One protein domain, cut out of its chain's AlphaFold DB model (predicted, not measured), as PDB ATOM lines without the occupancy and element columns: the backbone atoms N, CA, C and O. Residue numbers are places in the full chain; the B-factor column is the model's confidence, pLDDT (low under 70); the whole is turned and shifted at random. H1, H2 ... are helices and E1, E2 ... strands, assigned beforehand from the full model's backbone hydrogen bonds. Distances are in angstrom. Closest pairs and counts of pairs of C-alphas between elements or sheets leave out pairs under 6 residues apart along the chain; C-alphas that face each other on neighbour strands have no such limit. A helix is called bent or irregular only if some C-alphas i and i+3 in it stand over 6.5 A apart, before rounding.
ATOM      1  N   ARG A  32       8.094  19.177  -7.933       69.69
ATOM      2  CA  ARG A  32       8.175  20.388  -8.763       69.69
ATOM      3  C   ARG A  32       7.013  20.480  -9.734       69.69
ATOM      4  O   ARG A  32       6.963  19.691 -10.678       69.69
ATOM      5  N   ALA A  33       6.168  21.494  -9.535       69.69
ATOM      6  CA  ALA A  33       5.103  21.909 -10.442       69.69
ATOM      7  C   ALA A  33       4.303  20.721 -11.001       69.69
ATOM      8  O   ALA A  33       4.363  20.429 -12.196       69.69
ATOM      9  N   LEU A  34       3.574  20.027 -10.128       73.00
ATOM     10  CA  LEU A  34       2.651  18.963 -10.522       73.00
ATOM     11  C   LEU A  34       1.209  19.483 -10.485       73.00
ATOM     12  O   LEU A  34       0.877  20.235  -9.564       73.00
ATOM     13  N   PRO A  35       0.338  19.075 -11.425       70.19
ATOM     14  CA  PRO A  35      -1.091  19.327 -11.298       70.19
ATOM     15  C   PRO A  35      -1.614  18.728  -9.992       70.19
ATOM     16  O   PRO A  35      -1.277  17.596  -9.641       70.19
ATOM     17  N   ALA A  36      -2.464  19.463  -9.282       69.25
ATOM     18  CA  ALA A  36      -3.138  18.982  -8.090       69.25
ATOM     19  C   ALA A  36      -3.974  17.741  -8.435       69.25
ATOM     20  O   ALA A  36      -4.991  17.815  -9.136       69.25
ATOM     21  N   THR A  37      -3.549  16.577  -7.955       65.38
ATOM     22  CA  THR A  37      -4.249  15.309  -8.194       65.38
ATOM     23  C   THR A  37      -5.344  15.054  -7.165       65.38
ATOM     24  O   THR A  37      -6.314  14.369  -7.478       65.38
ATOM     25  N   ASP A  38      -5.238  15.640  -5.969       64.25
ATOM     26  CA  ASP A  38      -6.199  15.444  -4.892       64.25
ATOM     27  C   ASP A  38      -7.308  16.511  -4.863       64.25
ATOM     28  O   ASP A  38      -7.110  17.699  -5.136       64.25
ATOM     29  N   THR A  39      -8.512  16.071  -4.495       55.22
ATOM     30  CA  THR A  39      -9.725  16.895  -4.458       55.22
ATOM     31  C   THR A  39      -9.629  18.054  -3.461       55.22
ATOM     32  O   THR A  39     -10.267  19.081  -3.678       55.22
ATOM     33  N   ALA A  40      -8.845  17.926  -2.382       58.75
ATOM     34  CA  ALA A  40      -8.711  18.975  -1.372       58.75
ATOM     35  C   ALA A  40      -7.875  20.153  -1.892       58.75
ATOM     36  O   ALA A  40      -8.251  21.306  -1.687       58.75
ATOM     37  N   SER A  41      -6.800  19.879  -2.629       59.19
ATOM     38  CA  SER A  41      -5.998  20.902  -3.305       59.19
ATOM     39  C   SER A  41      -6.756  21.550  -4.472       59.19
ATOM     40  O   SER A  41      -6.678  22.765  -4.654       59.19
ATOM     41  N   ARG A  42      -7.578  20.777  -5.205       58.84
ATOM     42  CA  ARG A  42      -8.461  21.304  -6.268       58.84
ATOM     43  C   ARG A  42      -9.571  22.210  -5.732       58.84
ATOM     44  O   ARG A  42      -9.755  23.304  -6.247       58.84
ATOM     45  N   ARG A  43     -10.299  21.773  -4.693       53.16
ATOM     46  CA  ARG A  43     -11.377  22.558  -4.056       53.16
ATOM     47  C   ARG A  43     -10.854  23.719  -3.229       53.16
ATOM     48  O   ARG A  43     -11.594  24.662  -2.989       53.16
ATOM     49  N   GLY A  44      -9.607  23.627  -2.770       51.41
ATOM     50  CA  GLY A  44      -8.943  24.701  -2.062       51.41
ATOM     51  C   GLY A  44      -9.050  25.987  -2.862       51.41
ATOM     52  O   GLY A  44      -9.550  26.961  -2.308       51.41
ATOM     53  N   PHE A  45      -8.629  25.983  -4.130       50.34
ATOM     54  CA  PHE A  45      -8.649  27.150  -5.018       50.34
ATOM     55  C   PHE A  45     -10.065  27.718  -5.211       50.34
ATOM     56  O   PHE A  45     -10.952  27.040  -5.713       50.34
ATOM     57  N   GLY A  46     -10.279  28.978  -4.820       47.25
ATOM     58  CA  GLY A  46     -11.577  29.658  -4.834       47.25
ATOM     59  C   GLY A  46     -12.482  29.415  -3.619       47.25
ATOM     60  O   GLY A  46     -13.509  30.077  -3.507       47.25
ATOM     61  N   ALA A  47     -12.139  28.505  -2.697       45.94
ATOM     62  CA  ALA A  47     -12.930  28.311  -1.483       45.94
ATOM     63  C   ALA A  47     -12.632  29.389  -0.432       45.94
ATOM     64  O   ALA A  47     -11.482  29.588  -0.034       45.94
ATOM     65  N   LEU A  48     -13.707  30.017   0.050       49.94
ATOM     66  CA  LEU A  48     -13.748  30.931   1.188       49.94
ATOM     67  C   LEU A  48     -13.354  30.185   2.466       49.94
ATOM     68  O   LEU A  48     -14.208  29.669   3.188       49.94
ATOM     69  N   LEU A  55      -1.992  32.392  10.492       88.38
ATOM     70  CA  LEU A  55      -0.838  32.020  11.297       88.38
ATOM     71  C   LEU A  55      -1.290  31.113  12.439       88.38
ATOM     72  O   LEU A  55      -2.380  31.287  12.995       88.38
ATOM     73  N   LYS A  56      -0.447  30.148  12.786       90.25
ATOM     74  CA  LYS A  56      -0.637  29.277  13.941       90.25
ATOM     75  C   LYS A  56       0.713  28.924  14.540       90.25
ATOM     76  O   LYS A  56       1.600  28.487  13.812       90.25
ATOM     77  N   LEU A  57       0.835  29.039  15.857       91.56
ATOM     78  CA  LEU A  57       1.976  28.537  16.616       91.56
ATOM     79  C   LEU A  57       1.479  27.551  17.676       91.56
ATOM     80  O   LEU A  57       0.591  27.871  18.459       91.56
ATOM     81  N   GLU A  58       2.042  26.351  17.711       91.88
ATOM     82  CA  GLU A  58       1.805  25.359  18.757       91.88
ATOM     83  C   GLU A  58       3.084  25.179  19.567       91.88
ATOM     84  O   GLU A  58       4.117  24.787  19.017       91.88
ATOM     85  N   LEU A  59       2.994  25.421  20.872       91.81
ATOM     86  CA  LEU A  59       4.076  25.190  21.822       91.81
ATOM     87  C   LEU A  59       3.639  24.164  22.862       91.81
ATOM     88  O   LEU A  59       2.503  24.202  23.337       91.81
ATOM     89  N   ARG A  60       4.550  23.266  23.232       90.94
ATOM     90  CA  ARG A  60       4.408  22.398  24.402       90.94
ATOM     91  C   ARG A  60       5.766  22.184  25.048       90.94
ATOM     92  O   ARG A  60       6.692  21.772  24.355       90.94
ATOM     93  N   ASP A  61       5.882  22.445  26.339       87.56
ATOM     94  CA  ASP A  61       7.095  22.220  27.123       87.56
ATOM     95  C   ASP A  61       7.279  20.733  27.494       87.56
ATOM     96  O   ASP A  61       6.547  19.857  27.009       87.56
ATOM     97  N   GLY A  62       8.317  20.430  28.276       81.62
ATOM     98  CA  GLY A  62       8.607  19.079  28.769       81.62
ATOM     99  C   GLY A  62       7.572  18.540  29.765       81.62
ATOM    100  O   GLY A  62       7.331  17.336  29.787       81.62
ATOM    101  N   ASP A  63       6.898  19.429  30.495       84.56
ATOM    102  CA  ASP A  63       5.877  19.103  31.498       84.56
ATOM    103  C   ASP A  63       4.471  18.977  30.886       84.56
ATOM    104  O   ASP A  63       3.478  18.757  31.581       84.56
ATOM    105  N   GLY A  64       4.365  19.128  29.563       80.44
ATOM    106  CA  GLY A  64       3.111  19.052  28.824       80.44
ATOM    107  C   GLY A  64       2.280  20.335  28.863       80.44
ATOM    108  O   GLY A  64       1.201  20.355  28.266       80.44
ATOM    109  N   ARG A  65       2.769  21.408  29.497       84.06
ATOM    110  CA  ARG A  65       2.130  22.727  29.458       84.06
ATOM    111  C   ARG A  65       2.417  23.371  28.112       84.06
ATOM    112  O   ARG A  65       3.429  23.109  27.465       84.06
ATOM    113  N   GLY A  66       1.498  24.189  27.630       84.75
ATOM    114  CA  GLY A  66       1.616  24.726  26.286       84.75
ATOM    115  C   GLY A  66       0.421  25.552  25.871       84.75
ATOM    116  O   GLY A  66      -0.525  25.741  26.632       84.75
ATOM    117  N   GLY A  67       0.478  26.029  24.635       88.75
ATOM    118  CA  GLY A  67      -0.537  26.899  24.066       88.75
ATOM    119  C   GLY A  67      -0.598  26.776  22.552       88.75
ATOM    120  O   GLY A  67       0.380  26.410  21.890       88.75
ATOM    121  N   VAL A  68      -1.773  27.083  22.010       89.81
ATOM    122  CA  VAL A  68      -1.991  27.243  20.575       89.81
ATOM    123  C   VAL A  68      -2.308  28.706  20.324       89.81
ATOM    124  O   VAL A  68      -3.383  29.171  20.683       89.81
ATOM    125  N   PHE A  69      -1.378  29.417  19.707       89.44
ATOM    126  CA  PHE A  69      -1.490  30.840  19.428       89.44
ATOM    127  C   PHE A  69      -2.011  31.037  18.009       89.44
ATOM    128  O   PHE A  69      -1.534  30.408  17.056       89.44
ATOM    129  N   SER A  70      -3.029  31.880  17.893       87.25
ATOM    130  CA  SER A  70      -3.682  32.234  16.637       87.25
ATOM    131  C   SER A  70      -2.970  33.388  15.927       87.25
ATOM    132  O   SER A  70      -2.020  33.966  16.454       87.25
ATOM    133  N   ALA A  71      -3.444  33.755  14.734       85.31
ATOM    134  CA  ALA A  71      -2.950  34.942  14.042       85.31
ATOM    135  C   ALA A  71      -3.153  36.222  14.861       85.31
ATOM    136  O   ALA A  71      -2.230  37.024  14.933       85.31
ATOM    137  N   ASP A  72      -4.301  36.376  15.528       83.38
ATOM    138  CA  ASP A  72      -4.574  37.536  16.387       83.38
ATOM    139  C   ASP A  72      -3.567  37.604  17.545       83.38
ATOM    140  O   ASP A  72      -3.086  38.681  17.893       83.38
ATOM    141  N   ASP A  73      -3.201  36.449  18.115       85.69
ATOM    142  CA  ASP A  73      -2.232  36.386  19.211       85.69
ATOM    143  C   ASP A  73      -0.815  36.762  18.754       85.69
ATOM    144  O   ASP A  73      -0.107  37.504  19.434       85.69
ATOM    145  N   ILE A  74      -0.408  36.264  17.583       87.19
ATOM    146  CA  ILE A  74       0.935  36.486  17.033       87.19
ATOM    147  C   ILE A  74       1.090  37.919  16.520       87.19
ATOM    148  O   ILE A  74       2.056  38.592  16.865       87.19
ATOM    149  N   LEU A  75       0.137  38.400  15.719       84.75
ATOM    150  CA  LEU A  75       0.180  39.745  15.145       84.75
ATOM    151  C   LEU A  75      -0.045  40.814  16.217       84.75
ATOM    152  O   LEU A  75       0.640  41.836  16.223       84.75
ATOM    153  N   GLY A  76      -0.948  40.556  17.168       76.62
ATOM    154  CA  GLY A  76      -1.182  41.449  18.297       76.62
ATOM    155  C   GLY A  76       0.059  41.635  19.173       76.62
ATOM    156  O   GLY A  76       0.256  42.715  19.725       76.62
ATOM    157  N   ALA A  77       0.910  40.613  19.319       76.94
ATOM    158  CA  ALA A  77       2.154  40.740  20.081       76.94
ATOM    159  C   ALA A  77       3.123  41.760  19.451       76.94
ATOM    160  O   ALA A  77       3.694  42.573  20.176       76.94
ATOM    161  N   GLY A  78       3.222  41.788  18.116       65.31
ATOM    162  CA  GLY A  78       3.968  42.824  17.392       65.31
ATOM    163  C   GLY A  78       3.297  44.198  17.502       65.31
ATOM    164  O   GLY A  78       3.940  45.188  17.850       65.31
ATOM    165  N   ALA A  79       1.972  44.255  17.320       62.38
ATOM    166  CA  ALA A  79       1.191  45.496  17.368       62.38
ATOM    167  C   ALA A  79       1.174  46.174  18.756       62.38
ATOM    168  O   ALA A  79       1.149  47.403  18.838       62.38
ATOM    169  N   ARG A  80       1.283  45.410  19.858       56.97
ATOM    170  CA  ARG A  80       1.428  45.962  21.222       56.97
ATOM    171  C   ARG A  80       2.623  46.906  21.354       56.97
ATOM    172  O   ARG A  80       2.551  47.853  22.133       56.97
ATOM    173  N   ARG A  81       3.702  46.692  20.593       55.88
ATOM    174  CA  ARG A  81       4.872  47.592  20.584       55.88
ATOM    175  C   ARG A  81       4.553  48.961  19.975       55.88
ATOM    176  O   ARG A  81       5.257  49.924  20.261       55.88
ATOM    177  N   HIS A  82       3.489  49.044  19.180       56.81
ATOM    178  CA  HIS A  82       3.018  50.248  18.499       56.81
ATOM    179  C   HIS A  82       1.770  50.873  19.153       56.81
ATOM    180  O   HIS A  82       1.243  51.853  18.638       56.81
ATOM    181  N   GLY A  83       1.322  50.356  20.307       54.62
ATOM    182  CA  GLY A  83       0.209  50.927  21.076       54.62
ATOM    183  C   GLY A  83      -1.192  50.476  20.647       54.62
ATOM    184  O   GLY A  83      -2.173  51.058  21.105       54.62
ATOM    185  N   GLU A  84      -1.314  49.442  19.810       54.06
ATOM    186  CA  GLU A  84      -2.608  48.911  19.352       54.06
ATOM    187  C   GLU A  84      -3.072  47.666  20.144       54.06
ATOM    188  O   GLU A  84      -2.317  47.078  20.923       54.06
ATOM    189  N   HIS A  85      -4.356  47.300  19.980       52.88
ATOM    190  CA  HIS A  85      -5.076  46.257  20.729       52.88
ATOM    191  C   HIS A  85      -4.241  44.988  20.974       52.88
ATOM    192  O   HIS A  85      -3.738  44.351  20.052       52.88
ATOM    193  N   GLY A  86      -4.136  44.593  22.244       53.81
ATOM    194  CA  GLY A  86      -3.302  43.468  22.649       53.81
ATOM    195  C   GLY A  86      -3.898  42.081  22.371       53.81
ATOM    196  O   GLY A  86      -5.119  41.931  22.390       53.81
ATOM    197  N   PRO A  87      -3.060  41.042  22.187       60.47
ATOM    198  CA  PRO A  87      -3.496  39.678  21.929       60.47
ATOM    199  C   PRO A  87      -4.268  39.073  23.104       60.47
ATOM    200  O   PRO A  87      -4.056  39.450  24.266       60.47
ATOM    201  N   ARG A  88      -5.135  38.098  22.790       63.75
ATOM    202  CA  ARG A  88      -5.939  37.354  23.773       63.75
ATOM    203  C   ARG A  88      -5.064  36.455  24.639       63.75
ATOM    204  O   ARG A  88      -5.311  36.345  25.837       63.75
ATOM    205  N   MET A  89      -4.038  35.843  24.050       70.94
ATOM    206  CA  MET A  89      -2.996  35.109  24.767       70.94
ATOM    207  C   MET A  89      -1.629  35.750  24.560       70.94
ATOM    208  O   MET A  89      -1.271  36.162  23.461       70.94
ATOM    209  N   ARG A  90      -0.845  35.825  25.637       76.81
ATOM    210  CA  ARG A  90       0.505  36.387  25.604       76.81
ATOM    211  C   ARG A  90       1.480  35.355  25.029       76.81
ATOM    212  O   ARG A  90       1.519  34.227  25.520       76.81
ATOM    213  N   LEU A  91       2.242  35.723  23.997       80.50
ATOM    214  CA  LEU A  91       3.345  34.883  23.525       80.50
ATOM    215  C   LEU A  91       4.434  34.803  24.612       80.50
ATOM    216  O   LEU A  91       4.555  35.719  25.425       80.50
ATOM    217  N   PRO A  92       5.261  33.742  24.630       82.00
ATOM    218  CA  PRO A  92       6.496  33.754  25.408       82.00
ATOM    219  C   PRO A  92       7.321  35.007  25.088       82.00
ATOM    220  O   PRO A  92       7.421  35.386  23.923       82.00
ATOM    221  N   GLU A  93       7.952  35.617  26.092       77.38
ATOM    222  CA  GLU A  93       8.699  36.879  25.921       77.38
ATOM    223  C   GLU A  93       9.807  36.776  24.862       77.38
ATOM    224  O   GLU A  93      10.073  37.729  24.133       77.38
ATOM    225  N   SER A  94      10.386  35.583  24.692       76.69
ATOM    226  CA  SER A  94      11.363  35.285  23.639       76.69
ATOM    227  C   SER A  94      10.813  35.411  22.209       76.69
ATOM    228  O   SER A  94      11.597  35.469  21.262       76.69
ATOM    229  N   LEU A  95       9.487  35.460  22.037       79.31
ATOM    230  CA  LEU A  95       8.787  35.554  20.754       79.31
ATOM    231  C   LEU A  95       8.043  36.880  20.528       79.31
ATOM    232  O   LEU A  95       7.693  37.178  19.389       79.31
ATOM    233  N   GLU A  96       7.776  37.680  21.564       71.38
ATOM    234  CA  GLU A  96       6.881  38.848  21.450       71.38
ATOM    235  C   GLU A  96       7.389  39.941  20.492       71.38
ATOM    236  O   GLU A  96       6.581  40.650  19.904       71.38
ATOM    237  N   GLY A  97       8.708  40.075  20.310       72.00
ATOM    238  CA  GLY A  97       9.310  41.096  19.440       72.00
ATOM    239  C   GLY A  97       9.648  40.589  18.036       72.00
ATOM    240  O   GLY A  97       8.818  40.574  17.135       72.00
ATOM    241  N   SER A  98      10.905  40.172  17.854       81.25
ATOM    242  CA  SER A  98      11.484  39.840  16.539       81.25
ATOM    243  C   SER A  98      10.684  38.789  15.756       81.25
ATOM    244  O   SER A  98      10.536  38.894  14.539       81.25
ATOM    245  N   PHE A  99      10.133  37.788  16.450       89.06
ATOM    246  CA  PHE A  99       9.346  36.735  15.814       89.06
ATOM    247  C   PHE A  99       7.991  37.245  15.313       89.06
ATOM    248  O   PHE A  99       7.630  36.947  14.177       89.06
ATOM    249  N   ALA A 100       7.254  38.007  16.126       87.00
ATOM    250  CA  ALA A 100       5.955  38.554  15.740       87.00
ATOM    251  C   ALA A 100       6.074  39.483  14.518       87.00
ATOM    252  O   ALA A 100       5.330  39.322  13.549       87.00
ATOM    253  N   ASP A 101       7.076  40.369  14.516       86.31
ATOM    254  CA  ASP A 101       7.361  41.275  13.397       86.31
ATOM    255  C   ASP A 101       7.747  40.493  12.126       86.31
ATOM    256  O   ASP A 101       7.283  40.786  11.022       86.31
ATOM    257  N   ALA A 102       8.566  39.442  12.264       89.44
ATOM    258  CA  ALA A 102       8.933  38.580  11.143       89.44
ATOM    259  C   ALA A 102       7.738  37.772  10.608       89.44
ATOM    260  O   ALA A 102       7.595  37.631   9.395       89.44
ATOM    261  N   ALA A 103       6.859  37.278  11.484       90.31
ATOM    262  CA  ALA A 103       5.640  36.574  11.096       90.31
ATOM    263  C   ALA A 103       4.675  37.494  10.338       90.31
ATOM    264  O   ALA A 103       4.105  37.072   9.330       90.31
ATOM    265  N   ALA A 104       4.538  38.747  10.781       88.06
ATOM    266  CA  ALA A 104       3.750  39.766  10.096       88.06
ATOM    267  C   ALA A 104       4.312  40.076   8.700       88.06
ATOM    268  O   ALA A 104       3.567  40.037   7.722       88.06
ATOM    269  N   HIS A 105       5.626  40.297   8.577       89.06
ATOM    270  CA  HIS A 105       6.265  40.528   7.276       89.06
ATOM    271  C   HIS A 105       6.155  39.321   6.337       89.06
ATOM    272  O   HIS A 105       5.832  39.491   5.165       89.06
ATOM    273  N   CYS A 106       6.366  38.098   6.835       88.81
ATOM    274  CA  CYS A 106       6.175  36.891   6.032       88.81
ATOM    275  C   CYS A 106       4.740  36.752   5.534       88.81
ATOM    276  O   CYS A 106       4.535  36.347   4.391       88.81
ATOM    277  N   LEU A 107       3.758  37.070   6.381       87.62
ATOM    278  CA  LEU A 107       2.357  37.047   5.989       87.62
ATOM    279  C   LEU A 107       2.084  38.089   4.900       87.62
ATOM    280  O   LEU A 107       1.555  37.724   3.859       87.62
ATOM    281  N   ALA A 108       2.525  39.334   5.083       84.94
ATOM    282  CA  ALA A 108       2.350  40.393   4.091       84.94
ATOM    283  C   ALA A 108       3.002  40.052   2.737       84.94
ATOM    284  O   ALA A 108       2.356  40.172   1.696       84.94
ATOM    285  N   ALA A 109       4.243  39.550   2.745       86.31
ATOM    286  CA  ALA A 109       4.938  39.124   1.532       86.31
ATOM    287  C   ALA A 109       4.175  37.992   0.825       86.31
ATOM    288  O   ALA A 109       3.908  38.073  -0.374       86.31
ATOM    289  N   ALA A 110       3.742  36.971   1.575       83.62
ATOM    290  CA  ALA A 110       2.953  35.865   1.034       83.62
ATOM    291  C   ALA A 110       1.594  36.316   0.479       83.62
ATOM    292  O   ALA A 110       1.033  35.642  -0.385       83.62
ATOM    293  N   GLU A 111       1.051  37.418   0.990       81.94
ATOM    294  CA  GLU A 111      -0.278  37.890   0.631       81.94
ATOM    295  C   GLU A 111      -0.320  38.898  -0.502       81.94
ATOM    296  O   GLU A 111      -1.342  39.012  -1.176       81.94
ATOM    297  N   SER A 112       0.808  39.548  -0.783       77.75
ATOM    298  CA  SER A 112       0.973  40.423  -1.948       77.75
ATOM    299  C   SER A 112       0.700  39.721  -3.291       77.75
ATOM    300  O   SER A 112       0.522  40.378  -4.312       77.75
ATOM    301  N   VAL A 113       0.627  38.384  -3.285       73.44
ATOM    302  CA  VAL A 113       0.431  37.515  -4.454       73.44
ATOM    303  C   VAL A 113      -0.869  36.691  -4.419       73.44
ATOM    304  O   VAL A 113      -1.046  35.777  -5.229       73.44
ATOM    305  N   LEU A 114      -1.796  36.997  -3.500       71.62
ATOM    306  CA  LEU A 114      -3.012  36.203  -3.246       71.62
ATOM    307  C   LEU A 114      -3.923  35.984  -4.454       71.62
ATOM    308  O   LEU A 114      -4.547  34.930  -4.562       71.62
ATOM    309  N   ASP A 115      -4.015  36.954  -5.363       63.12
ATOM    310  CA  ASP A 115      -4.909  36.858  -6.525       63.12
ATOM    311  C   ASP A 115      -4.493  35.771  -7.525       63.12
ATOM    312  O   ASP A 115      -5.259  35.407  -8.422       63.12
ATOM    313  N   LEU A 116      -3.276  35.245  -7.381       62.66
ATOM    314  CA  LEU A 116      -2.662  34.342  -8.342       62.66
ATOM    315  C   LEU A 116      -2.141  33.062  -7.659       62.66
ATOM    316  O   LEU A 116      -2.147  31.992  -8.281       62.66
ATOM    317  N   HIS A 117      -1.705  33.149  -6.395       71.25
ATOM    318  CA  HIS A 117      -0.973  32.090  -5.697       71.25
ATOM    319  C   HIS A 117      -1.390  31.935  -4.232       71.25
ATOM    320  O   HIS A 117      -1.804  32.870  -3.551       71.25
ATOM    321  N   ARG A 118      -1.189  30.720  -3.722       76.94
ATOM    322  CA  ARG A 118      -1.286  30.393  -2.302       76.94
ATOM    323  C   ARG A 118       0.038  29.860  -1.808       76.94
ATOM    324  O   ARG A 118       0.647  28.987  -2.426       76.94
ATOM    325  N   THR A 119       0.427  30.342  -0.643       79.12
ATOM    326  CA  THR A 119       1.660  29.964   0.027       79.12
ATOM    327  C   THR A 119       1.295  29.332   1.354       79.12
ATOM    328  O   THR A 119       0.573  29.909   2.173       79.12
ATOM    329  N   ARG A 120       1.797  28.121   1.582       84.81
ATOM    330  CA  ARG A 120       1.734  27.468   2.886       84.81
ATOM    331  C   ARG A 120       3.149  27.188   3.349       84.81
ATOM    332  O   ARG A 120       3.884  26.476   2.678       84.81
ATOM    333  N   LEU A 121       3.509  27.715   4.504       86.69
ATOM    334  CA  LEU A 121       4.795  27.486   5.144       86.69
ATOM    335  C   LEU A 121       4.560  26.663   6.407       86.69
ATOM    336  O   LEU A 121       3.692  26.995   7.216       86.69
ATOM    337  N   TYR A 122       5.334  25.596   6.564       87.19
ATOM    338  CA  TYR A 122       5.306  24.726   7.731       87.19
ATOM    339  C   TYR A 122       6.706  24.635   8.319       87.19
ATOM    340  O   TYR A 122       7.646  24.241   7.630       87.19
ATOM    341  N   LEU A 123       6.828  24.997   9.594       87.56
ATOM    342  CA  LEU A 123       8.071  24.950  10.352       87.56
ATOM    343  C   LEU A 123       7.858  24.095  11.608       87.56
ATOM    344  O   LEU A 123       6.986  24.372  12.430       87.56
ATOM    345  N   ASP A 124       8.662  23.057  11.757       86.56
ATOM    346  CA  ASP A 124       8.754  22.160  12.906       86.56
ATOM    347  C   ASP A 124      10.254  21.937  13.175       86.56
ATOM    348  O   ASP A 124      10.837  21.000  12.630       86.56
ATOM    349  N   PRO A 125      10.929  22.796  13.962       82.50
ATOM    350  CA  PRO A 125      12.377  22.703  14.189       82.50
ATOM    351  C   PRO A 125      12.817  21.401  14.875       82.50
ATOM    352  O   PRO A 125      13.999  21.078  14.870       82.50
ATOM    353  N   LEU A 126      11.885  20.635  15.454       81.88
ATOM    354  CA  LEU A 126      12.164  19.307  16.004       81.88
ATOM    355  C   LEU A 126      12.095  18.205  14.932       81.88
ATOM    356  O   LEU A 126      12.409  17.055  15.226       81.88
ATOM    357  N   ASP A 127      11.633  18.545  13.726       73.94
ATOM    358  CA  ASP A 127      11.367  17.668  12.579       73.94
ATOM    359  C   ASP A 127      10.481  16.454  12.916       73.94
ATOM    360  O   ASP A 127      10.457  15.429  12.239       73.94
ATOM    361  N   ARG A 128       9.670  16.569  13.976       64.62
ATOM    362  CA  ARG A 128       8.794  15.487  14.465       64.62
ATOM    363  C   ARG A 128       7.459  15.451  13.737       64.62
ATOM    364  O   ARG A 128       6.511  14.824  14.219       64.62
ATOM    365  N   SER A 129       7.319  16.188  12.635       53.88
ATOM    366  CA  SER A 129       5.999  16.477  12.085       53.88
ATOM    367  C   SER A 129       5.284  15.208  11.627       53.88
ATOM    368  O   SER A 129       4.062  15.164  11.732       53.88
ATOM    369  N   GLY A 130       5.993  14.166  11.165       47.78
ATOM    370  CA  GLY A 130       5.409  12.902  10.676       47.78
ATOM    371  C   GLY A 130       4.443  13.066   9.489       47.78
ATOM    372  O   GLY A 130       4.063  12.097   8.834       47.78
ATOM    373  N   THR A 131       4.051  14.301   9.177       46.88
ATOM    374  CA  THR A 131       3.214  14.671   8.053       46.88
ATOM    375  C   THR A 131       4.051  14.614   6.787       46.88
ATOM    376  O   THR A 131       5.235  14.939   6.791       46.88
ATOM    377  N   ALA A 132       3.428  14.255   5.668       44.66
ATOM    378  CA  ALA A 132       4.075  14.278   4.356       44.66
ATOM    379  C   ALA A 132       4.585  15.675   3.927       44.66
ATOM    380  O   ALA A 132       5.183  15.786   2.865       44.66
ATOM    381  N   ARG A 133       4.317  16.733   4.712       54.38
ATOM    382  CA  ARG A 133       4.569  18.135   4.356       54.38
ATOM    383  C   ARG A 133       5.846  18.727   4.970       54.38
ATOM    384  O   ARG A 133       6.325  19.707   4.423       54.38
ATOM    385  N   GLY A 134       6.413  18.106   6.015       63.97
ATOM    386  CA  GLY A 134       7.745  18.427   6.558       63.97
ATOM    387  C   GLY A 134       7.998  19.898   6.931       63.97
ATOM    388  O   GLY A 134       7.078  20.713   6.997       63.97
ATOM    389  N   ASN A 135       9.271  20.215   7.190       76.44
ATOM    390  CA  ASN A 135       9.797  21.581   7.180       76.44
ATOM    391  C   ASN A 135       9.912  22.080   5.738       76.44
ATOM    392  O   ASN A 135      10.700  21.538   4.959       76.44
ATOM    393  N   GLY A 136       9.169  23.121   5.379       80.69
ATOM    394  CA  GLY A 136       9.251  23.674   4.035       80.69
ATOM    395  C   GLY A 136       8.022  24.451   3.601       80.69
ATOM    396  O   GLY A 136       7.144  24.801   4.395       80.69
ATOM    397  N   LEU A 137       7.998  24.734   2.305       83.12
ATOM    398  CA  LEU A 137       6.963  25.517   1.661       83.12
ATOM    399  C   LEU A 137       6.179  24.652   0.685       83.12
ATOM    400  O   LEU A 137       6.729  23.821  -0.030       83.12
ATOM    401  N   LEU A 138       4.882  24.905   0.628       81.56
ATOM    402  CA  LEU A 138       4.002  24.471  -0.437       81.56
ATOM    403  C   LEU A 138       3.522  25.719  -1.169       81.56
ATOM    404  O   LEU A 138       2.890  26.587  -0.564       81.56
ATOM    405  N   ILE A 139       3.820  25.788  -2.457       80.56
ATOM    406  CA  ILE A 139       3.390  26.860  -3.346       80.56
ATOM    407  C   ILE A 139       2.331  26.264  -4.261       80.56
ATOM    408  O   ILE A 139       2.577  25.259  -4.924       80.56
ATOM    409  N   GLU A 140       1.149  26.864  -4.285       79.69
ATOM    410  CA  GLU A 140       0.043  26.429  -5.130       79.69
ATOM    411  C   GLU A 140      -0.389  27.586  -6.039       79.69
ATOM    412  O   GLU A 140      -0.458  28.728  -5.587       79.69
ATOM    413  N   TRP A 141      -0.684  27.321  -7.314       77.12
ATOM    414  CA  TRP A 141      -1.044  28.380  -8.267       77.12
ATOM    415  C   TRP A 141      -1.968  27.940  -9.380       77.12
ATOM    416  O   TRP A 141      -1.990  26.770  -9.755       77.12
ATOM    417  N   ARG A 142      -2.724  28.883  -9.944       72.81
ATOM    418  CA  ARG A 142      -3.540  28.602 -11.129       72.81
ATOM    419  C   ARG A 142      -2.665  28.605 -12.373       72.81
ATOM    420  O   ARG A 142      -1.839  29.496 -12.553       72.81
ATOM    421  N   GLN A 143      -2.867  27.630 -13.255       68.12
ATOM    422  CA  GLN A 143      -2.276  27.703 -14.587       68.12
ATOM    423  C   GLN A 143      -3.044  28.715 -15.445       68.12
ATOM    424  O   GLN A 143      -4.272  28.738 -15.378       68.12
ATOM    425  N   PRO A 144      -2.357  29.486 -16.306       62.91
ATOM    426  CA  PRO A 144      -3.028  30.336 -17.291       62.91
ATOM    427  C   PRO A 144      -3.922  29.554 -18.267       62.91
ATOM    428  O   PRO A 144      -4.930  30.077 -18.733       62.91
ATOM    429  N   HIS A 145      -3.557  28.302 -18.577       65.31
ATOM    430  CA  HIS A 145      -4.199  27.481 -19.612       65.31
ATOM    431  C   HIS A 145      -4.478  26.036 -19.151       65.31
ATOM    432  O   HIS A 145      -4.285  25.099 -19.920       65.31
ATOM    433  N   GLY A 146      -4.897  25.832 -17.897       63.09
ATOM    434  CA  GLY A 146      -5.159  24.491 -17.365       63.09
ATOM    435  C   GLY A 146      -6.276  24.439 -16.325       63.09
ATOM    436  O   GLY A 146      -6.520  25.408 -15.609       63.09
ATOM    437  N   ASP A 147      -6.923  23.276 -16.230       65.25
ATOM    438  CA  ASP A 147      -8.095  23.059 -15.368       65.25
ATOM    439  C   ASP A 147      -7.737  22.766 -13.903       65.25
ATOM    440  O   ASP A 147      -8.580  22.867 -13.010       65.25
ATOM    441  N   ALA A 148      -6.486  22.379 -13.635       69.19
ATOM    442  CA  ALA A 148      -6.013  22.033 -12.300       69.19
ATOM    443  C   ALA A 148      -4.961  23.040 -11.810       69.19
ATOM    444  O   ALA A 148      -4.070  23.419 -12.574       69.19
ATOM    445  N   PRO A 149      -5.008  23.449 -10.528       74.94
ATOM    446  CA  PRO A 149      -3.934  24.238  -9.951       74.94
ATOM    447  C   PRO A 149      -2.654  23.407  -9.870       74.94
ATOM    448  O   PRO A 149      -2.693  22.189  -9.707       74.94
ATOM    449  N   MET A 150      -1.518  24.075  -9.957       78.56
ATOM    450  CA  MET A 150      -0.200  23.485  -9.793       78.56
ATOM    451  C   MET A 150       0.236  23.555  -8.347       78.56
ATOM    452  O   MET A 150      -0.134  24.477  -7.627       78.56
ATOM    453  N   ILE A 151       1.048  22.582  -7.952       79.00
ATOM    454  CA  ILE A 151       1.623  22.481  -6.620       79.00
ATOM    455  C   ILE A 151       3.128  22.252  -6.746       79.00
ATOM    456  O   ILE A 151       3.585  21.393  -7.505       79.00
ATOM    457  N   GLU A 152       3.898  22.990  -5.957       80.88
ATOM    458  CA  GLU A 152       5.325  22.784  -5.754       80.88
ATOM    459  C   GLU A 152       5.633  22.701  -4.259       80.88
ATOM    460  O   GLU A 152       5.222  23.555  -3.477       80.88
ATOM    461  N   SER A 153       6.344  21.646  -3.862       80.75
ATOM    462  CA  SER A 153       6.863  21.467  -2.509       80.75
ATOM    463  C   SER A 153       8.339  21.826  -2.509       80.75
ATOM    464  O   SER A 153       9.140  21.183  -3.193       80.75
ATOM    465  N   VAL A 154       8.699  22.831  -1.720       82.62
ATOM    466  CA  VAL A 154      10.050  23.372  -1.621       82.62
ATOM    467  C   VAL A 154      10.621  23.048  -0.241       82.62
ATOM    468  O   VAL A 154      10.078  23.509   0.766       82.62
ATOM    469  N   PRO A 155      11.707  22.262  -0.167       82.44
ATOM    470  CA  PRO A 155      12.440  22.063   1.075       82.44
ATOM    471  C   PRO A 155      12.924  23.389   1.672       82.44
ATOM    472  O   PRO A 155      13.333  24.298   0.946       82.44
ATOM    473  N   LEU A 156      12.873  23.500   3.002       84.06
ATOM    474  CA  LEU A 156      13.231  24.731   3.709       84.06
ATOM    475  C   LEU A 156      14.680  25.172   3.441       84.06
ATOM    476  O   LEU A 156      14.935  26.356   3.250       84.06
ATOM    477  N   ASP A 157      15.618  24.228   3.396       83.31
ATOM    478  CA  ASP A 157      17.033  24.468   3.103       83.31
ATOM    479  C   ASP A 157      17.234  25.041   1.694       83.31
ATOM    480  O   ASP A 157      17.921  26.049   1.526       83.31
ATOM    481  N   ALA A 158      16.577  24.457   0.689       82.88
ATOM    482  CA  ALA A 158      16.626  24.942  -0.687       82.88
ATOM    483  C   ALA A 158      16.027  26.351  -0.821       82.88
ATOM    484  O   ALA A 158      16.542  27.173  -1.577       82.88
ATOM    485  N   PHE A 159      14.956  26.637  -0.080       85.44
ATOM    486  CA  PHE A 159      14.315  27.947  -0.085       85.44
ATOM    487  C   PHE A 159      15.181  29.019   0.592       85.44
ATOM    488  O   PHE A 159      15.479  30.046  -0.013       85.44
ATOM    489  N   CYS A 160      15.646  28.765   1.817       83.62
ATOM    490  CA  CYS A 160      16.437  29.721   2.595       83.62
ATOM    491  C   CYS A 160      17.836  29.977   2.016       83.62
ATOM    492  O   CYS A 160      18.396  31.046   2.229       83.62
ATOM    493  N   SER A 161      18.412  29.012   1.295       82.94
ATOM    494  CA  SER A 161      19.717  29.165   0.633       82.94
ATOM    495  C   SER A 161      19.653  29.942  -0.685       82.94
ATOM    496  O   SER A 161      20.693  30.186  -1.292       82.94
ATOM    497  N   GLY A 162      18.453  30.293  -1.165       79.75
ATOM    498  CA  GLY A 162      18.266  30.892  -2.488       79.75
ATOM    499  C   GLY A 162      18.549  29.928  -3.646       79.75
ATOM    500  O   GLY A 162      18.583  30.342  -4.799       79.75
ATOM    501  N   LEU A 163      18.750  28.634  -3.370       80.00
ATOM    502  CA  LEU A 163      18.948  27.615  -4.405       80.00
ATOM    503  C   LEU A 163      17.636  27.265  -5.115       80.00
ATOM    504  O   LEU A 163      17.637  26.787  -6.255       80.00
ATOM    505  N   TRP A 164      16.502  27.499  -4.458       81.44
ATOM    506  CA  TRP A 164      15.204  27.359  -5.088       81.44
ATOM    507  C   TRP A 164      14.928  28.515  -6.051       81.44
ATOM    508  O   TRP A 164      14.963  29.684  -5.684       81.44
ATOM    509  N   HIS A 165      14.581  28.147  -7.280       74.75
ATOM    510  CA  HIS A 165      14.105  29.054  -8.310       74.75
ATOM    511  C   HIS A 165      12.811  28.483  -8.889       74.75
ATOM    512  O   HIS A 165      12.740  27.260  -9.107       74.75
ATOM    513  N   PRO A 166      11.804  29.327  -9.168       71.25
ATOM    514  CA  PRO A 166      10.614  28.877  -9.864       71.25
ATOM    515  C   PRO A 166      10.975  28.391 -11.265       71.25
ATOM    516  O   PRO A 166      11.866  28.933 -11.923       71.25
ATOM    517  N   ARG A 167      10.270  27.365 -11.747       70.81
ATOM    518  CA  ARG A 167      10.415  26.940 -13.144       70.81
ATOM    519  C   ARG A 167      10.053  28.095 -14.085       70.81
ATOM    520  O   ARG A 167       9.128  28.859 -13.817       70.81
ATOM    521  N   ALA A 168      10.760  28.193 -15.209       67.06
ATOM    522  CA  ALA A 168      10.438  29.171 -16.243       67.06
ATOM    523  C   ALA A 168       8.969  29.019 -16.681       67.06
ATOM    524  O   ALA A 168       8.510  27.907 -16.939       67.06
ATOM    525  N   GLY A 169       8.228  30.131 -16.701       67.38
ATOM    526  CA  GLY A 169       6.798  30.151 -17.028       67.38
ATOM    527  C   GLY A 169       5.866  29.572 -15.954       67.38
ATOM    528  O   GLY A 169       4.657  29.558 -16.164       67.38
ATOM    529  N   ALA A 170       6.388  29.104 -14.812       68.12
ATOM    530  CA  ALA A 170       5.561  28.554 -13.741       68.12
ATOM    531  C   ALA A 170       4.914  29.644 -12.884       68.12
ATOM    532  O   ALA A 170       3.733  29.525 -12.579       68.12
ATOM    533  N   LEU A 171       5.655  30.696 -12.518       69.12
ATOM    534  CA  LEU A 171       5.128  31.806 -11.718       69.12
ATOM    535  C   LEU A 171       5.236  33.134 -12.495       69.12
ATOM    536  O   LEU A 171       6.263  33.372 -13.140       69.12
ATOM    537  N   PRO A 172       4.232  34.025 -12.420       65.81
ATOM    538  CA  PRO A 172       4.344  35.391 -12.927       65.81
ATOM    539  C   PRO A 172       5.495  36.177 -12.260       65.81
ATOM    540  O   PRO A 172       5.775  35.939 -11.085       65.81
ATOM    541  N   PRO A 173       6.119  37.165 -12.930       67.19
ATOM    542  CA  PRO A 173       7.342  37.828 -12.449       67.19
ATOM    543  C   PRO A 173       7.282  38.425 -11.031       67.19
ATOM    544  O   PRO A 173       8.244  38.301 -10.275       67.19
ATOM    545  N   HIS A 174       6.152  39.015 -10.630       66.94
ATOM    546  CA  HIS A 174       5.967  39.603  -9.293       66.94
ATOM    547  C   HIS A 174       5.989  38.562  -8.151       66.94
ATOM    548  O   HIS A 174       6.246  38.918  -7.006       66.94
ATOM    549  N   HIS A 175       5.825  37.269  -8.453       72.69
ATOM    550  CA  HIS A 175       5.955  36.190  -7.466       72.69
ATOM    551  C   HIS A 175       7.390  35.952  -7.034       72.69
ATOM    552  O   HIS A 175       7.628  35.598  -5.882       72.69
ATOM    553  N   GLY A 176       8.347  36.140  -7.947       74.75
ATOM    554  CA  GLY A 176       9.761  36.007  -7.616       74.75
ATOM    555  C   GLY A 176      10.144  36.962  -6.488       74.75
ATOM    556  O   GLY A 176      10.752  36.535  -5.514       74.75
ATOM    557  N   ALA A 177       9.701  38.221  -6.574       78.69
ATOM    558  CA  ALA A 177       9.957  39.236  -5.553       78.69
ATOM    559  C   ALA A 177       9.341  38.865  -4.193       78.69
ATOM    560  O   ALA A 177      10.058  38.813  -3.197       78.69
ATOM    561  N   ALA A 178       8.053  38.504  -4.159       81.25
ATOM    562  CA  ALA A 178       7.372  38.099  -2.926       81.25
ATOM    563  C   ALA A 178       8.031  36.883  -2.246       81.25
ATOM    564  O   ALA A 178       8.141  36.818  -1.021       81.25
ATOM    565  N   LEU A 179       8.508  35.911  -3.031       81.62
ATOM    566  CA  LEU A 179       9.190  34.730  -2.502       81.62
ATOM    567  C   LEU A 179      10.610  35.042  -2.015       81.62
ATOM    568  O   LEU A 179      11.030  34.478  -1.007       81.62
ATOM    569  N   VAL A 180      11.320  35.966  -2.665       83.50
ATOM    570  CA  VAL A 180      12.608  36.486  -2.176       83.50
ATOM    571  C   VAL A 180      12.424  37.224  -0.848       83.50
ATOM    572  O   VAL A 180      13.176  36.978   0.094       83.50
ATOM    573  N   GLU A 181      11.401  38.070  -0.728       85.88
ATOM    574  CA  GLU A 181      11.068  38.755   0.527       85.88
ATOM    575  C   GLU A 181      10.714  37.766   1.644       85.88
ATOM    576  O   GLU A 181      11.191  37.891   2.778       85.88
ATOM    577  N   LEU A 182       9.929  36.735   1.320       88.00
ATOM    578  CA  LEU A 182       9.577  35.683   2.266       88.00
ATOM    579  C   LEU A 182      10.818  34.901   2.723       88.00
ATOM    580  O   LEU A 182      10.968  34.667   3.924       88.00
ATOM    581  N   ALA A 183      11.739  34.568   1.810       86.62
ATOM    582  CA  ALA A 183      13.023  33.938   2.131       86.62
ATOM    583  C   ALA A 183      13.896  34.821   3.032       86.62
ATOM    584  O   ALA A 183      14.422  34.340   4.036       86.62
ATOM    585  N   ALA A 184      13.983  36.122   2.748       86.81
ATOM    586  CA  ALA A 184      14.751  37.077   3.547       86.81
ATOM    587  C   ALA A 184      14.238  37.203   4.995       86.81
ATOM    588  O   ALA A 184      14.996  37.526   5.913       86.81
ATOM    589  N   CYS A 185      12.956  36.923   5.230       87.25
ATOM    590  CA  CYS A 185      12.368  36.944   6.567       87.25
ATOM    591  C   CYS A 185      12.562  35.633   7.351       87.25
ATOM    592  O   CYS A 185      12.459  35.648   8.580       87.25
ATOM    593  N   MET A 186      12.898  34.519   6.685       88.69
ATOM    594  CA  MET A 186      13.015  33.198   7.318       88.69
ATOM    595  C   MET A 186      13.994  33.141   8.497       88.69
ATOM    596  O   MET A 186      13.614  32.566   9.516       88.69
ATOM    597  N   PRO A 187      15.204  33.737   8.463       88.88
ATOM    598  CA  PRO A 187      16.125  33.660   9.600       88.88
ATOM    599  C   PRO A 187      15.532  34.213  10.903       88.88
ATOM    600  O   PRO A 187      15.692  33.605  11.961       88.88
ATOM    601  N   ARG A 188      14.779  35.320  10.818       89.81
ATOM    602  CA  ARG A 188      14.135  35.973  11.971       89.81
ATOM    603  C   ARG A 188      12.957  35.170  12.533       89.81
ATOM    604  O   ARG A 188      12.651  35.299  13.713       89.81
ATOM    605  N   LEU A 189      12.335  34.317  11.717       90.12
ATOM    606  CA  LEU A 189      11.351  33.330  12.173       90.12
ATOM    607  C   LEU A 189      12.014  32.076  12.751       90.12
ATOM    608  O   LEU A 189      11.600  31.583  13.797       90.12
ATOM    609  N   LEU A 190      13.032  31.546  12.074       89.56
ATOM    610  CA  LEU A 190      13.643  30.259  12.405       89.56
ATOM    611  C   LEU A 190      14.472  30.318  13.681       89.56
ATOM    612  O   LEU A 190      14.363  29.416  14.505       89.56
ATOM    613  N   GLN A 191      15.274  31.366  13.871       90.25
ATOM    614  CA  GLN A 191      16.132  31.503  15.049       90.25
ATOM    615  C   GLN A 191      15.361  31.342  16.378       90.25
ATOM    616  O   GLN A 191      15.748  30.486  17.178       90.25
ATOM    617  N   PRO A 192      14.269  32.087  16.636       91.06
ATOM    618  CA  PRO A 192      13.527  31.946  17.886       91.06
ATOM    619  C   PRO A 192      12.796  30.598  18.009       91.06
ATOM    620  O   PRO A 192      12.757  30.027  19.097       91.06
ATOM    621  N   LEU A 193      12.270  30.041  16.912       90.81
ATOM    622  CA  LEU A 193      11.634  28.716  16.930       90.81
ATOM    623  C   LEU A 193      12.640  27.607  17.275       90.81
ATOM    624  O   LEU A 193      12.342  26.728  18.083       90.81
ATOM    625  N   THR A 194      13.845  27.670  16.709       89.06
ATOM    626  CA  THR A 194      14.941  26.742  17.010       89.06
ATOM    627  C   THR A 194      15.425  26.897  18.448       89.06
ATOM    628  O   THR A 194      15.679  25.897  19.112       89.06
ATOM    629  N   ALA A 195      15.494  28.123  18.975       89.69
ATOM    630  CA  ALA A 195      15.843  28.345  20.378       89.69
ATOM    631  C   ALA A 195      14.828  27.689  21.332       89.69
ATOM    632  O   ALA A 195      15.218  27.052  22.310       89.69
ATOM    633  N   LEU A 196      13.529  27.769  21.023       89.50
ATOM    634  CA  LEU A 196      12.486  27.104  21.812       89.50
ATOM    635  C   LEU A 196      12.573  25.577  21.759       89.50
ATOM    636  O   LEU A 196      12.207  24.919  22.732       89.50
ATOM    637  N   ALA A 197      13.092  25.003  20.672       87.62
ATOM    638  CA  ALA A 197      13.246  23.558  20.528       87.62
ATOM    639  C   ALA A 197      14.162  22.934  21.603       87.62
ATOM    640  O   ALA A 197      14.047  21.741  21.873       87.62
ATOM    641  N   ALA A 198      15.026  23.724  22.253       88.00
ATOM    642  CA  ALA A 198      15.872  23.259  23.352       88.00
ATOM    643  C   ALA A 198      15.094  22.971  24.651       88.00
ATOM    644  O   ALA A 198      15.517  22.137  25.446       88.00
ATOM    645  N   SER A 199      13.967  23.652  24.876       87.19
ATOM    646  CA  SER A 199      13.167  23.547  26.109       87.19
ATOM    647  C   SER A 199      11.756  23.000  25.888       87.19
ATOM    648  O   SER A 199      11.046  22.703  26.849       87.19
ATOM    649  N   HIS A 200      11.337  22.845  24.631       90.38
ATOM    650  CA  HIS A 200       9.987  22.433  24.271       90.38
ATOM    651  C   HIS A 200       9.948  21.032  23.659       90.38
ATOM    652  O   HIS A 200      10.731  20.679  22.781       90.38
ATOM    653  N   SER A 201       8.957  20.240  24.073       89.50
ATOM    654  CA  SER A 201       8.643  18.942  23.471       89.50
ATOM    655  C   SER A 201       7.879  19.064  22.144       89.50
ATOM    656  O   SER A 201       7.822  18.098  21.373       89.50
ATOM    657  N   ARG A 202       7.281  20.234  21.870       89.62
ATOM    658  CA  ARG A 202       6.638  20.589  20.596       89.62
ATOM    659  C   ARG A 202       6.825  22.073  20.289       89.62
ATOM    660  O   ARG A 202       6.463  22.916  21.103       89.62
ATOM    661  N   VAL A 203       7.286  22.361  19.074       90.81
ATOM    662  CA  VAL A 203       7.304  23.698  18.473       90.81
ATOM    663  C   VAL A 203       6.836  23.540  17.034       90.81
ATOM    664  O   VAL A 203       7.482  22.840  16.259       90.81
ATOM    665  N   ARG A 204       5.691  24.123  16.674       90.62
ATOM    666  CA  ARG A 204       5.179  24.082  15.298       90.62
ATOM    667  C   ARG A 204       4.617  25.421  14.895       90.62
ATOM    668  O   ARG A 204       3.692  25.908  15.533       90.62
ATOM    669  N   PHE A 205       5.124  25.968  13.808       91.00
ATOM    670  CA  PHE A 205       4.604  27.174  13.199       91.00
ATOM    671  C   PHE A 205       4.039  26.857  11.818       91.00
ATOM    672  O   PHE A 205       4.618  26.095  11.041       91.00
ATOM    673  N   ALA A 206       2.889  27.442  11.513       89.00
ATOM    674  CA  ALA A 206       2.281  27.362  10.202       89.00
ATOM    675  C   ALA A 206       1.823  28.747   9.758       89.00
ATOM    676  O   ALA A 206       1.159  29.457  10.513       89.00
ATOM    677  N   LEU A 207       2.120  29.070   8.505       89.12
ATOM    678  CA  LEU A 207       1.548  30.194   7.778       89.12
ATOM    679  C   LEU A 207       0.778  29.647   6.584       89.12
ATOM    680  O   LEU A 207       1.231  28.720   5.907       89.12
ATOM    681  N   ARG A 208      -0.409  30.192   6.337       85.31
ATOM    682  CA  ARG A 208      -1.256  29.813   5.208       85.31
ATOM    683  C   ARG A 208      -1.929  31.047   4.642       85.31
ATOM    684  O   ARG A 208      -2.621  31.752   5.369       85.31
ATOM    685  N   THR A 209      -1.774  31.261   3.346       77.38
ATOM    686  CA  THR A 209      -2.553  32.266   2.628       77.38
ATOM    687  C   THR A 209      -3.770  31.618   1.966       77.38
ATOM    688  O   THR A 209      -3.749  30.444   1.577       77.38
TER     689      THR A 209
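Overview. This is residues 32 to 48 and 55 to 209 of the 216 residues of an uncharacterized protein of Luteimonas terrae (UniProt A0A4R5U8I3). A slab of one six-stranded sheet has helices over one face: H3 and H5b, one arm of the bent helix H5, run along its strands, H2 stands up from it, and short H4 lies beside E4. The other arm, H5a, packs side by side with H3, while H1 only grazes the sheet. The printed part has 172 residues with H1 E1 E2 H2 H3 E3 E4 E5 H4 H5 E6 along the chain, of mixed class; the sheet, antiparallel throughout, has the order E2 E1 E6 E3 E4 E5. The whole is compact, with a radius of gyration of the C-alphas of 16.6 A, and spans 50 by 36 by 32 A.

Arrangement. The sheet holds E2 (residues 66 to 70), E1 (55 to 61), E6 (200 to 208), E3 (117 to 123), E4 (136 to 141) and E5 (150 to 155), and is twisted, with C-alphas up to 4.4 A off its best plane. Within hydrogen-bond range are N 69 and O 57 at 2.8 A in the hairpin E1 and E2, N 58 and O 204 at 2.8 A between E1 and E6, and N 205 and O 123 at 2.8 A between E6 and E3. E3 E4 E5 form a meander, each strand the antiparallel neighbour of the one before, with N 138 and O 120, and N 139 and O 152, each 2.8 A apart. H3 (residues 98 to 111) runs along the strands at a height of 9.7 A over the sheet. H5 (residues 173 to 196), assigned as one helix by its hydrogen bonds, is bent, with C-alphas 184 and 187 7.1 A apart, into H5a (173 to 184) and H5b (187 to 196). H5b runs along the strands at a height of 9.3 A. H3 touches H5a at a shallow tilt of 12 degrees, opposite ways, through its residues 105 to 110; the closest C-alphas, of Ala 109 and Ala 178, are 5.2 A apart. H2 (residues 71 to 82) touches H3 with residues 74 to 78 alone, at a steep tilt of 62 degrees; the closest C-alphas, of Gly 78 and Ala 100, are 5.0 A apart. H2, H3 and H5b on one face of the sheet make two layers, helices over a sheet. H4 (residues 156 to 160) is on the same face and only just touches H5a, with 3 pairs of C-alphas within 8 A, the closest those of Cys 160 and Ala 183 at 5.4 A. H1 (residues 39 to 44) only grazes the sheet. Every O i to N i+4 pair is within hydrogen-bond range in H1, H3 and H4, against 5 of 8 in H2, 7 of 8 in H5a and 4 of 6 in H5b.

Along the chain. H1 begins at C-alpha 39 (-9.725, 16.895, -4.458), and E6, 23.3 A long, ends at C-alpha 208 (-1.256, 29.813, 5.208). From first to last C-alpha E1 measures 20.2 A, H3 19.9 A, E3 19.8 A and H5a 17.6 A.

Size, cuts and confidence. The C-alphas farthest apart, of Asp 63 and His 145, are 52.8 A apart. Residues 49 to 54 are not printed, and C-alphas 48 and 55 are 16.4 A apart across this cut. The links H2 to H3, E3 to E4 and H4 to H5 are long. The mean pLDDT of the printed part is 76.8, and 48 residues are under 70, among them 36 to 48 and 78 to 88.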